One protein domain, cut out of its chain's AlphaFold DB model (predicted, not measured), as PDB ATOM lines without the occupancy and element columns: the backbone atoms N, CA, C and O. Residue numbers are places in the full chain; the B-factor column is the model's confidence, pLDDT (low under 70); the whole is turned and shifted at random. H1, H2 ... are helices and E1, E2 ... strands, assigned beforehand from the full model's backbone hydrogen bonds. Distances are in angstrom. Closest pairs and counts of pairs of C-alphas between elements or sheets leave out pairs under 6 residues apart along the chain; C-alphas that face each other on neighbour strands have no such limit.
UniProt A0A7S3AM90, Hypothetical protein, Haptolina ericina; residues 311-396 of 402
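Overview. This is residues 311 to 396 of the 402 residues of the protein "Hypothetical protein" of Haptolina ericina (UniProt A0A7S3AM90). Two longer helices, H2 and H5, stand apart from each other, and the short helix H3 makes a triangle with them, packing on H5 and coming near H2. A small ribbon of two strands, E1 and E2, closes one end of the long axis, and the helices H1 and H4 pair at the other end, away from the ribbon. The printed part has 86 residues with five named helices and two named strands, in the order H1, H2, E1, H3, H4, H5, E2; the strands form one antiparallel sheet, E1 - E2, and the class is mostly helix. The whole is compact, with a radius of gyration of the C-alphas of 13.4 A and spans of 36 by 27 by 17 A.

Along the chain. Find C-alpha 311 at (412.821, 309.837, 366.910); there H1 begins, residues 311 to 316. Go on to C-alpha 323 at (397.133, 311.721, 362.593), where H2 begins; it runs through residues 323 to 333, 15.4 A from first to last C-alpha. E1 follows at residues 336 to 338, 6.5 A long, then H3 at residues 349 to 352, 4.9 A, and H4 at residues 365 to 370, 8.7 A. H5 holds residues 377 to 387 and is 15.2 A long. E2, residues 390 to 392, ends at C-alpha 392, (395.796, 303.983, 345.086).

Arrangement. Start at H1, which touches H4: their closest C-alphas, those of Glu 316 and Ser 370, are 4.2 A apart. The two run opposite ways at a steep tilt of 46 degrees. H2 is close to H3 but not clearly touching it; their closest C-alphas, Gln 330 and Phe 349, are 6.8 A apart. Beyond the last residue of H2, Leu 333, whose C-alpha is 5.7 A from that of Cys 392, look at E1 and E2, antiparallel neighbours at 164 degrees, with N 337 and O 391 at 2.8 A and N 391 and O 337 at 2.9 A, both within hydrogen-bond range. H3 touches H5, with the C-alphas of Thr 351 and Ala 383 closest at 6.6 A. H2 and H5 are apart, and so are H1 and H5. In H1, H2, H4 and H5 every O i to N i+4 pair is within hydrogen-bond range; H3 is too short for such a pair.

Size, cuts and confidence. The C-alphas farthest apart are those of Arg 340 and Glu 362, at 37.5 A. The printed part has no cut. The link from H3 to H4, residues 353 to 364, is long, while those from H2 to E1 and from H5 to E2 are tight. The mean pLDDT of the printed part is 91.4, and residue 396 is the one printed residue under 70.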
ATOM      1  N   ARG A 311     414.115 309.387 367.466       90.88
ATOM      2  CA  ARG A 311     412.821 309.837 366.910       90.88
ATOM      3  C   ARG A 311     412.504 311.274 367.294       90.88
ATOM      4  O   ARG A 311     412.087 312.047 366.441       90.88
ATOM      5  N   SER A 312     412.696 311.598 368.572       87.56
ATOM      6  CA  SER A 312     412.370 312.906 369.137       87.56
ATOM      7  C   SER A 312     413.063 314.029 368.373       87.56
ATOM      8  O   SER A 312     412.391 314.952 367.942       87.56
ATOM      9  N   GLY A 313     414.360 313.895 368.078       85.62
ATOM     10  CA  GLY A 313     415.106 314.921 367.345       85.62
ATOM     11  C   GLY A 313     414.591 315.176 365.921       85.62
ATOM     12  O   GLY A 313     414.567 316.319 365.474       85.62
ATOM     13  N   LEU A 314     414.139 314.133 365.216       89.06
ATOM     14  CA  LEU A 314     413.561 314.261 363.870       89.06
ATOM     15  C   LEU A 314     412.167 314.903 363.889       89.06
ATOM     16  O   LEU A 314     411.840 315.715 363.024       89.06
ATOM     17  N   LEU A 315     411.350 314.548 364.881       91.06
ATOM     18  CA  LEU A 315     410.001 315.092 365.040       91.06
ATOM     19  C   LEU A 315     410.027 316.541 365.561       91.06
ATOM     20  O   LEU A 315     409.256 317.375 365.093       91.06
ATOM     21  N   GLU A 316     410.964 316.892 366.447       84.81
ATOM     22  CA  GLU A 316     411.170 318.264 366.946       84.81
ATOM     23  C   GLU A 316     411.557 319.256 365.839       84.81
ATOM     24  O   GLU A 316     411.166 320.426 365.881       84.81
ATOM     25  N   GLN A 317     412.242 318.793 364.789       82.12
ATOM     26  CA  GLN A 317     412.519 319.592 363.585       82.12
ATOM     27  C   GLN A 317     411.264 319.832 362.726       82.12
ATOM     28  O   GLN A 317     411.312 320.534 361.711       82.12
ATOM     29  N   GLY A 318     410.110 319.325 363.160       81.56
ATOM     30  CA  GLY A 318     408.844 319.373 362.442       81.56
ATOM     31  C   GLY A 318     408.706 318.255 361.418       81.56
ATOM     32  O   GLY A 318     407.787 318.318 360.603       81.56
ATOM     33  N   GLY A 319     409.591 317.256 361.442       86.88
ATOM     34  CA  GLY A 319     409.492 316.086 360.583       86.88
ATOM     35  C   GLY A 319     408.335 315.163 360.962       86.88
ATOM     36  O   GLY A 319     407.727 315.292 362.022       86.88
ATOM     37  N   GLY A 320     408.052 314.207 360.083       93.00
ATOM     38  CA  GLY A 320     407.091 313.129 360.323       93.00
ATOM     39  C   GLY A 320     405.661 313.411 359.849       93.00
ATOM     40  O   GLY A 320     405.384 314.484 359.335       93.00
ATOM     41  N   LEU A 321     404.746 312.455 360.002       94.81
ATOM     42  CA  LEU A 321     403.313 312.622 359.713       94.81
ATOM     43  C   LEU A 321     402.496 312.415 360.985       94.81
ATOM     44  O   LEU A 321     402.668 311.398 361.662       94.81
ATOM     45  N   ILE A 322     401.616 313.360 361.306       94.56
ATOM     46  CA  ILE A 322     400.666 313.231 362.421       94.56
ATOM     47  C   ILE A 322     399.326 312.657 361.940       94.56
ATOM     48  O   ILE A 322     399.098 312.457 360.749       94.56
ATOM     49  N   THR A 323     398.417 312.381 362.874       95.19
ATOM     50  CA  THR A 323     397.133 311.721 362.593       95.19
ATOM     51  C   THR A 323     396.299 312.450 361.539       95.19
ATOM     52  O   THR A 323     395.771 311.799 360.638       95.19
ATOM     53  N   ARG A 324     396.213 313.788 361.595       93.25
ATOM     54  CA  ARG A 324     395.480 314.556 360.573       93.25
ATOM     55  C   ARG A 324     396.177 314.578 359.212       93.25
ATOM     56  O   ARG A 324     395.482 314.570 358.204       93.25
ATOM     57  N   ASP A 325     397.511 314.528 359.180       93.88
ATOM     58  CA  ASP A 325     398.277 314.451 357.929       93.88
ATOM     59  C   ASP A 325     397.913 313.155 357.191       93.88
ATOM     60  O   ASP A 325     397.590 313.176 356.008       93.88
ATOM     61  N   LEU A 326     397.880 312.021 357.906       93.81
ATOM     62  CA  LEU A 326     397.449 310.745 357.327       93.81
ATOM     63  C   LEU A 326     395.998 310.767 356.855       93.81
ATOM     64  O   LEU A 326     395.708 310.215 355.799       93.81
ATOM     65  N   ALA A 327     395.095 311.367 357.633       93.50
ATOM     66  CA  ALA A 327     393.690 311.468 357.255       93.50
ATOM     67  C   ALA A 327     393.515 312.303 355.978       93.50
ATOM     68  O   ALA A 327     392.739 311.927 355.102       93.50
ATOM     69  N   TYR A 328     394.276 313.393 355.853       92.44
ATOM     70  CA  TYR A 328     394.319 314.204 354.645       92.44
ATOM     71  C   TYR A 328     394.862 313.389 353.465       92.44
ATOM     72  O   TYR A 328     394.147 313.204 352.490       92.44
ATOM     73  N   ILE A 329     396.053 312.790 353.590       92.38
ATOM     74  CA  ILE A 329     396.658 311.939 352.546       92.38
ATOM     75  C   ILE A 329     395.698 310.819 352.113       92.38
ATOM     76  O   ILE A 329     395.601 310.509 350.929       92.38
ATOM     77  N   GLN A 330     394.972 310.209 353.052       92.50
ATOM     78  CA  GLN A 330     393.967 309.194 352.747       92.50
ATOM     79  C   GLN A 330     392.799 309.752 351.930       92.50
ATOM     80  O   GLN A 330     392.338 309.083 351.007       92.50
ATOM     81  N   GLY A 331     392.329 310.962 352.238       91.50
ATOM     82  CA  GLY A 331     391.311 311.643 351.438       91.50
ATOM     83  C   GLY A 331     391.766 311.916 350.001       91.50
ATOM     84  O   GLY A 331     390.961 311.818 349.078       91.50
ATOM     85  N   GLU A 332     393.056 312.192 349.814       89.38
ATOM     86  CA  GLU A 332     393.666 312.492 348.513       89.38
ATOM     87  C   GLU A 332     393.951 311.252 347.671       89.38
ATOM     88  O   GLU A 332     393.769 311.263 346.458       89.38
ATOM     89  N   LEU A 333     394.409 310.171 348.302       89.12
ATOM     90  CA  LEU A 333     394.762 308.937 347.602       89.12
ATOM     91  C   LEU A 333     393.575 307.980 347.448       89.12
ATOM     92  O   LEU A 333     393.601 307.124 346.564       89.12
ATOM     93  N   GLY A 334     392.534 308.118 348.271       89.19
ATOM     94  CA  GLY A 334     391.361 307.251 348.238       89.19
ATOM     95  C   GLY A 334     391.668 305.814 348.668       89.19
ATOM     96  O   GLY A 334     392.475 305.565 349.569       89.19
ATOM     97  N   ASP A 335     390.989 304.857 348.035       90.81
ATOM     98  CA  ASP A 335     391.205 303.436 348.291       90.81
ATOM     99  C   ASP A 335     392.507 302.958 347.638       90.81
ATOM    100  O   ASP A 335     392.834 303.309 346.503       90.81
ATOM    101  N   CYS A 336     393.248 302.111 348.355       93.62
ATOM    102  CA  CYS A 336     394.485 301.524 347.857       93.62
ATOM    103  C   CYS A 336     394.455 299.996 347.906       93.62
ATOM    104  O   CYS A 336     393.804 299.372 348.745       93.62
ATOM    105  N   LYS A 337     395.224 299.382 347.005       95.62
ATOM    106  CA  LYS A 337     395.477 297.940 346.948       95.62
ATOM    107  C   LYS A 337     396.964 297.683 347.107       95.62
ATOM    108  O   LYS A 337     397.762 298.122 346.282       95.62
ATOM    109  N   CYS A 338     397.329 296.947 348.151       97.06
ATOM    110  CA  CYS A 338     398.715 296.620 348.467       97.06
ATOM    111  C   CYS A 338     399.073 295.198 348.025       97.06
ATOM    112  O   CYS A 338     398.339 294.253 348.309       97.06
ATOM    113  N   SER A 339     400.209 295.020 347.349       97.00
ATOM    114  CA  SER A 339     400.535 293.767 346.655       97.00
ATOM    115  C   SER A 339     400.683 292.539 347.561       97.00
ATOM    116  O   SER A 339     400.399 291.429 347.116       97.00
ATOM    117  N   ARG A 340     401.079 292.704 348.832       97.31
ATOM    118  CA  ARG A 340     401.175 291.598 349.809       97.31
ATOM    119  C   ARG A 340     399.896 291.380 350.613       97.31
ATOM    120  O   ARG A 340     399.742 290.318 351.209       97.31
ATOM    121  N   LYS A 341     398.979 292.354 350.621       94.75
ATOM    122  CA  LYS A 341     397.670 292.271 351.292       94.75
ATOM    123  C   LYS A 341     396.542 292.810 350.391       94.75
ATOM    124  O   LYS A 341     395.847 293.750 350.770       94.75
ATOM    125  N   PRO A 342     396.320 292.226 349.199       90.81
ATOM    126  CA  PRO A 342     395.465 292.821 348.164       90.81
ATOM    127  C   PRO A 342     393.966 292.841 348.503       90.81
ATOM    128  O   PRO A 342     393.192 293.508 347.820       90.81
ATOM    129  N   HIS A 343     393.544 292.102 349.534       91.62
ATOM    130  CA  HIS A 343     392.149 292.006 349.972       91.62
ATOM    131  C   HIS A 343     391.868 292.745 351.291       91.62
ATOM    132  O   HIS A 343     390.716 292.790 351.724       91.62
ATOM    133  N   GLU A 344     392.888 293.315 351.940       92.44
ATOM    134  CA  GLU A 344     392.696 294.080 353.173       92.44
ATOM    135  C   GLU A 344     392.285 295.519 352.852       92.44
ATOM    136  O   GLU A 344     393.034 296.282 352.248       92.44
ATOM    137  N   LYS A 345     391.071 295.893 353.267       92.50
ATOM    138  CA  LYS A 345     390.542 297.249 353.079       92.50
ATOM    139  C   LYS A 345     391.194 298.243 354.040       92.50
ATOM    140  O   LYS A 345     391.447 297.913 355.200       92.50
ATOM    141  N   GLY A 346     391.370 299.476 353.571       92.00
ATOM    142  CA  GLY A 346     391.913 300.587 354.360       92.00
ATOM    143  C   GLY A 346     393.435 300.569 354.524       92.00
ATOM    144  O   GLY A 346     393.977 301.425 355.219       92.00
ATOM    145  N   GLU A 347     394.140 299.619 353.907       95.56
ATOM    146  CA  GLU A 347     395.595 299.698 353.770       95.56
ATOM    147  C   GLU A 347     395.976 300.730 352.692       95.56
ATOM    148  O   GLU A 347     395.215 300.899 351.742       95.56
ATOM    149  N   PRO A 348     397.125 301.428 352.808       95.25
ATOM    150  CA  PRO A 348     398.139 301.311 353.866       95.25
ATOM    151  C   PRO A 348     397.825 302.106 355.147       95.25
ATOM    152  O   PRO A 348     398.552 302.002 356.138       95.25
ATOM    153  N   PHE A 349     396.766 302.917 355.149       95.12
ATOM    154  CA  PHE A 349     396.476 303.874 356.223       95.12
ATOM    155  C   PHE A 349     396.180 303.213 357.565       95.12
ATOM    156  O   PHE A 349     396.591 303.727 358.602       95.12
ATOM    157  N   LYS A 350     395.550 302.037 357.562       94.75
ATOM    158  CA  LYS A 350     395.336 301.228 358.767       94.75
ATOM    159  C   LYS A 350     396.656 300.804 359.419       94.75
ATOM    160  O   LYS A 350     396.792 300.932 360.637       94.75
ATOM    161  N   THR A 351     397.626 300.321 358.639       95.88
ATOM    162  CA  THR A 351     398.961 299.972 359.153       95.88
ATOM    163  C   THR A 351     399.704 301.209 359.652       95.88
ATOM    164  O   THR A 351     400.264 301.181 360.746       95.88
ATOM    165  N   LEU A 352     399.674 302.306 358.890       95.12
ATOM    166  CA  LEU A 352     400.367 303.547 359.245       95.12
ATOM    167  C   LEU A 352     399.782 304.202 360.505       95.12
ATOM    168  O   LEU A 352     400.529 304.626 361.379       95.12
ATOM    169  N   ALA A 353     398.459 304.226 360.661       93.81
ATOM    170  CA  ALA A 353     397.804 304.834 361.820       93.81
ATOM    171  C   ALA A 353     398.062 304.080 363.140       93.81
ATOM    172  O   ALA A 353     397.763 304.592 364.223       93.81
ATOM    173  N   LYS A 354     398.612 302.861 363.088       91.81
ATOM    174  CA  LYS A 354     398.850 302.044 364.277       91.81
ATOM    175  C   LYS A 354     399.871 302.710 365.202       91.81
ATOM    176  O   LYS A 354     401.051 302.811 364.889       91.81
ATOM    177  N   GLY A 355     399.417 303.085 366.395       84.56
ATOM    178  CA  GLY A 355     400.264 303.703 367.417       84.56
ATOM    179  C   GLY A 355     400.359 305.225 367.320       84.56
ATOM    180  O   GLY A 355     401.002 305.831 368.175       84.56
ATOM    181  N   LEU A 356     399.687 305.850 366.347       92.94
ATOM    182  CA  LEU A 356     399.436 307.283 366.408       92.94
ATOM    183  C   LEU A 356     398.310 307.578 367.417       92.94
ATOM    184  O   LEU A 356     397.306 306.860 367.450       92.94
ATOM    185  N   PRO A 357     398.459 308.615 368.259       94.06
ATOM    186  CA  PRO A 357     397.396 309.056 369.149       94.06
ATOM    187  C   PRO A 357     396.249 309.703 368.360       94.06
ATOM    188  O   PRO A 357     396.343 309.956 367.157       94.06
ATOM    189  N   LYS A 358     395.147 310.001 369.055       93.44
ATOM    190  CA  LYS A 358     394.102 310.862 368.490       93.44
ATOM    191  C   LYS A 358     394.681 312.244 368.175       93.44
ATOM    192  O   LYS A 358     395.629 312.684 368.819       93.44
ATOM    193  N   ASP A 359     394.113 312.883 367.161       92.81
ATOM    194  CA  ASP A 359     394.494 314.235 366.776       92.81
ATOM    195  C   ASP A 359     394.049 315.272 367.823       92.81
ATOM    196  O   ASP A 359     393.013 315.098 368.466       92.81
ATOM    197  N   GLU A 360     394.829 316.345 367.967       92.25
ATOM    198  CA  GLU A 360     394.586 317.458 368.895       92.25
ATOM    199  C   GLU A 360     394.273 318.736 368.089       92.25
ATOM    200  O   GLU A 360     395.196 319.491 367.770       92.25
ATOM    201  N   PRO A 361     393.010 318.983 367.687       88.00
ATOM    202  CA  PRO A 361     392.649 319.958 366.644       88.00
ATOM    203  C   PRO A 361     393.121 321.390 366.928       88.00
ATOM    204  O   PRO A 361     393.530 322.088 366.001       88.00
ATOM    205  N   GLU A 362     393.140 321.778 368.204       88.31
ATOM    206  CA  GLU A 362     393.532 323.113 368.677       88.31
ATOM    207  C   GLU A 362     395.052 323.338 368.711       88.31
ATOM    208  O   GLU A 362     395.520 324.460 368.908       88.31
ATOM    209  N   GLU A 363     395.856 322.282 368.562       89.00
ATOM    210  CA  GLU A 363     397.307 322.409 368.518       89.00
ATOM    211  C   GLU A 363     397.836 322.423 367.089       89.00
ATOM    212  O   GLU A 363     397.450 321.610 366.248       89.00
ATOM    213  N   ASN A 364     398.802 323.312 366.840       88.75
ATOM    214  CA  ASN A 364     399.517 323.297 365.574       88.75
ATOM    215  C   ASN A 364     400.333 322.006 365.412       88.75
ATOM    216  O   ASN A 364     400.821 321.401 366.376       88.75
ATOM    217  N   ARG A 365     400.517 321.597 364.154       90.69
ATOM    218  CA  ARG A 365     401.204 320.352 363.798       90.69
ATOM    219  C   ARG A 365     402.600 320.266 364.420       90.69
ATOM    220  O   ARG A 365     402.991 319.211 364.919       90.69
ATOM    221  N   ARG A 366     403.361 321.365 364.404       89.00
ATOM    222  CA  ARG A 366     404.734 321.385 364.937       89.00
ATOM    223  C   ARG A 366     404.781 321.135 366.447       89.00
ATOM    224  O   ARG A 366     405.708 320.479 366.914       89.00
ATOM    225  N   LYS A 367     403.787 321.609 367.201       89.38
ATOM    226  CA  LYS A 367     403.638 321.375 368.644       89.38
ATOM    227  C   LYS A 367     403.250 319.930 368.945       89.38
ATOM    228  O   LYS A 367     403.723 319.372 369.930       89.38
ATOM    229  N   ILE A 368     402.439 319.307 368.091       91.75
ATOM    230  CA  ILE A 368     402.144 317.872 368.191       91.75
ATOM    231  C   ILE A 368     403.425 317.065 367.932       91.75
ATOM    232  O   ILE A 368     403.804 316.227 368.751       91.75
ATOM    233  N   ALA A 369     404.146 317.370 366.847       90.88
ATOM    234  CA  ALA A 369     405.382 316.679 366.485       90.88
ATOM    235  C   ALA A 369     406.470 316.797 367.570       90.88
ATOM    236  O   ALA A 369     407.105 315.801 367.922       90.88
ATOM    237  N   SER A 370     406.632 317.974 368.186       88.25
ATOM    238  CA  SER A 370     407.627 318.186 369.248       88.25
ATOM    239  C   SER A 370     407.369 317.384 370.529       88.25
ATOM    240  O   SER A 370     408.282 317.207 371.330       88.25
ATOM    241  N   LYS A 371     406.167 316.821 370.711       90.50
ATOM    242  CA  LYS A 371     405.855 315.867 371.793       90.50
ATOM    243  C   LYS A 371     406.290 314.430 371.471       90.50
ATOM    244  O   LYS A 371     405.947 313.504 372.203       90.50
ATOM    245  N   GLY A 372     407.012 314.219 370.369       89.62
ATOM    246  CA  GLY A 372     407.434 312.896 369.909       89.62
ATOM    247  C   GLY A 372     406.332 312.113 369.190       89.62
ATOM    248  O   GLY A 372     406.453 310.897 369.032       89.62
ATOM    249  N   VAL A 373     405.272 312.792 368.743       91.31
ATOM    250  CA  VAL A 373     404.153 312.190 368.010       91.31
ATOM    251  C   VAL A 373     404.374 312.332 366.508       91.31
ATOM    252  O   VAL A 373     404.431 313.438 365.986       91.31
ATOM    253  N   GLY A 374     404.448 311.211 365.795       94.19
ATOM    254  CA  GLY A 374     404.451 311.214 364.335       94.19
ATOM    255  C   GLY A 374     405.146 310.003 363.725       94.19
ATOM    256  O   GLY A 374     405.960 309.333 364.370       94.19
ATOM    257  N   LEU A 375     404.823 309.740 362.461       94.56
ATOM    258  CA  LEU A 375     405.448 308.712 361.634       94.56
ATOM    259  C   LEU A 375     406.623 309.284 360.862       94.56
ATOM    260  O   LEU A 375     406.471 310.226 360.096       94.56
ATOM    261  N   LEU A 376     407.790 308.685 361.021       94.06
ATOM    262  CA  LEU A 376     408.988 309.033 360.276       94.06
ATOM    263  C   LEU A 376     409.051 308.242 358.967       94.06
ATOM    264  O   LEU A 376     408.399 307.209 358.813       94.06
ATOM    265  N   LEU A 377     409.930 308.661 358.052       93.19
ATOM    266  CA  LEU A 377     410.157 307.952 356.786       93.19
ATOM    267  C   LEU A 377     410.465 306.457 356.986       93.19
ATOM    268  O   LEU A 377     410.028 305.619 356.203       93.19
ATOM    269  N   ARG A 378     411.175 306.100 358.063       91.31
ATOM    270  CA  ARG A 378     411.478 304.700 358.392       91.31
ATOM    271  C   ARG A 378     410.250 303.872 358.772       91.31
ATOM    272  O   ARG A 378     410.231 302.676 358.503       91.31
ATOM    273  N   ASP A 379     409.231 304.498 359.358       93.44
ATOM    274  CA  ASP A 379     407.975 303.818 359.685       93.44
ATOM    275  C   ASP A 379     407.196 303.529 358.396       93.44
ATOM    276  O   ASP A 379     406.705 302.420 358.203       93.44
ATOM    277  N   ILE A 380     407.194 304.485 357.460       93.31
ATOM    278  CA  ILE A 380     406.603 304.322 356.124       93.31
ATOM    279  C   ILE A 380     407.336 303.228 355.338       93.31
ATOM    280  O   ILE A 380     406.702 302.335 354.779       93.31
ATOM    281  N   ALA A 381     408.672 303.225 355.359       93.00
ATOM    282  CA  ALA A 381     409.469 302.171 354.735       93.00
ATOM    283  C   ALA A 381     409.216 300.792 355.373       93.00
ATOM    284  O   ALA A 381     409.208 299.775 354.679       93.00
ATOM    285  N   SER A 382     408.992 300.733 356.691       93.94
ATOM    286  CA  SER A 382     408.613 299.496 357.379       93.94
ATOM    287  C   SER A 382     407.229 299.008 356.944       93.94
ATOM    288  O   SER A 382     407.073 297.825 356.644       93.94
ATOM    289  N   ALA A 383     406.249 299.908 356.838       95.00
ATOM    290  CA  ALA A 383     404.916 299.580 356.338       95.00
ATOM    291  C   ALA A 383     404.965 299.083 354.883       95.00
ATOM    292  O   ALA A 383     404.350 298.072 354.558       95.00
ATOM    293  N   GLN A 384     405.772 299.709 354.020       94.50
ATOM    294  CA  GLN A 384     405.979 299.246 352.645       94.50
ATOM    295  C   GLN A 384     406.598 297.838 352.596       94.50
ATOM    296  O   GLN A 384     406.206 297.016 351.768       94.50
ATOM    297  N   LYS A 385     407.539 297.511 353.492       95.94
ATOM    298  CA  LYS A 385     408.083 296.145 353.597       95.94
ATOM    299  C   LYS A 385     407.013 295.135 354.016       95.94
ATOM    300  O   LYS A 385     407.046 294.004 353.543       95.94
ATOM    301  N   GLU A 386     406.075 295.512 354.878       96.12
ATOM    302  CA  GLU A 386     404.971 294.636 355.285       96.12
ATOM    303  C   GLU A 386     403.942 294.446 354.160       96.12
ATOM    304  O   GLU A 386     403.562 293.319 353.841       96.12
ATOM    305  N   LEU A 387     403.517 295.541 353.533       96.94
ATOM    306  CA  LEU A 387     402.370 295.589 352.624       96.94
ATOM    307  C   LEU A 387     402.735 295.387 351.148       96.94
ATOM    308  O   LEU A 387     401.873 295.048 350.333       96.94
ATOM    309  N   GLY A 388     404.009 295.549 350.795       95.81
ATOM    310  CA  GLY A 388     404.460 295.641 349.411       95.81
ATOM    311  C   GLY A 388     404.123 296.996 348.785       95.81
ATOM    312  O   GLY A 388     403.871 297.981 349.477       95.81
ATOM    313  N   THR A 389     404.138 297.051 347.455       93.50
ATOM    314  CA  THR A 389     403.726 298.244 346.706       93.50
ATOM    315  C   THR A 389     402.217 298.403 346.802       93.50
ATOM    316  O   THR A 389     401.482 297.463 346.490       93.50
ATOM    317  N   CYS A 390     401.768 299.584 347.220       92.94
ATOM    318  CA  CYS A 390     400.361 299.953 347.209       92.94
ATOM    319  C   CYS A 390     400.083 300.875 346.023       92.94
ATOM    320  O   CYS A 390     400.819 301.832 345.794       92.94
ATOM    321  N   THR A 391     399.022 300.578 345.285       91.62
ATOM    322  CA  THR A 391     398.492 301.437 344.225       91.62
ATOM    323  C   THR A 391     397.154 301.973 344.694       91.62
ATOM    324  O   THR A 391     396.315 301.191 345.141       91.62
ATOM    325  N   CYS A 392     396.989 303.287 344.630       90.31
ATOM    326  CA  CYS A 392     395.796 303.983 345.086       90.31
ATOM    327  C   CYS A 392     395.013 304.533 343.897       90.31
ATOM    328  O   CYS A 392     395.612 304.840 342.865       90.31
ATOM    329  N   ASP A 393     393.699 304.644 344.053       87.88
ATOM    330  CA  ASP A 393     392.809 305.137 343.001       87.88
ATOM    331  C   ASP A 393     393.034 306.634 342.715       87.88
ATOM    332  O   ASP A 393     392.834 307.080 341.585       87.88
ATOM    333  N   GLY A 394     393.502 307.386 343.717       82.44
ATOM    334  CA  GLY A 394     393.688 308.831 343.650       82.44
ATOM    335  C   GLY A 394     392.368 309.593 343.755       82.44
ATOM    336  O   GLY A 394     391.270 309.036 343.631       82.44
ATOM    337  N   ARG A 395     392.470 310.903 343.981       76.69
ATOM    338  CA  ARG A 395     391.332 311.809 343.864       76.69
ATOM    339  C   ARG A 395     390.810 311.710 342.428       76.69
ATOM    340  O   ARG A 395     391.578 311.729 341.474       76.69
ATOM    341  N   GLN A 396     389.496 311.584 342.263       63.00
ATOM    342  CA  GLN A 396     388.915 311.732 340.932       63.00
ATOM    343  C   GLN A 396     389.070 313.201 340.519       63.00
ATOM    344  O   GLN A 396     388.719 314.066 341.332       63.00
TER     345      GLN A 396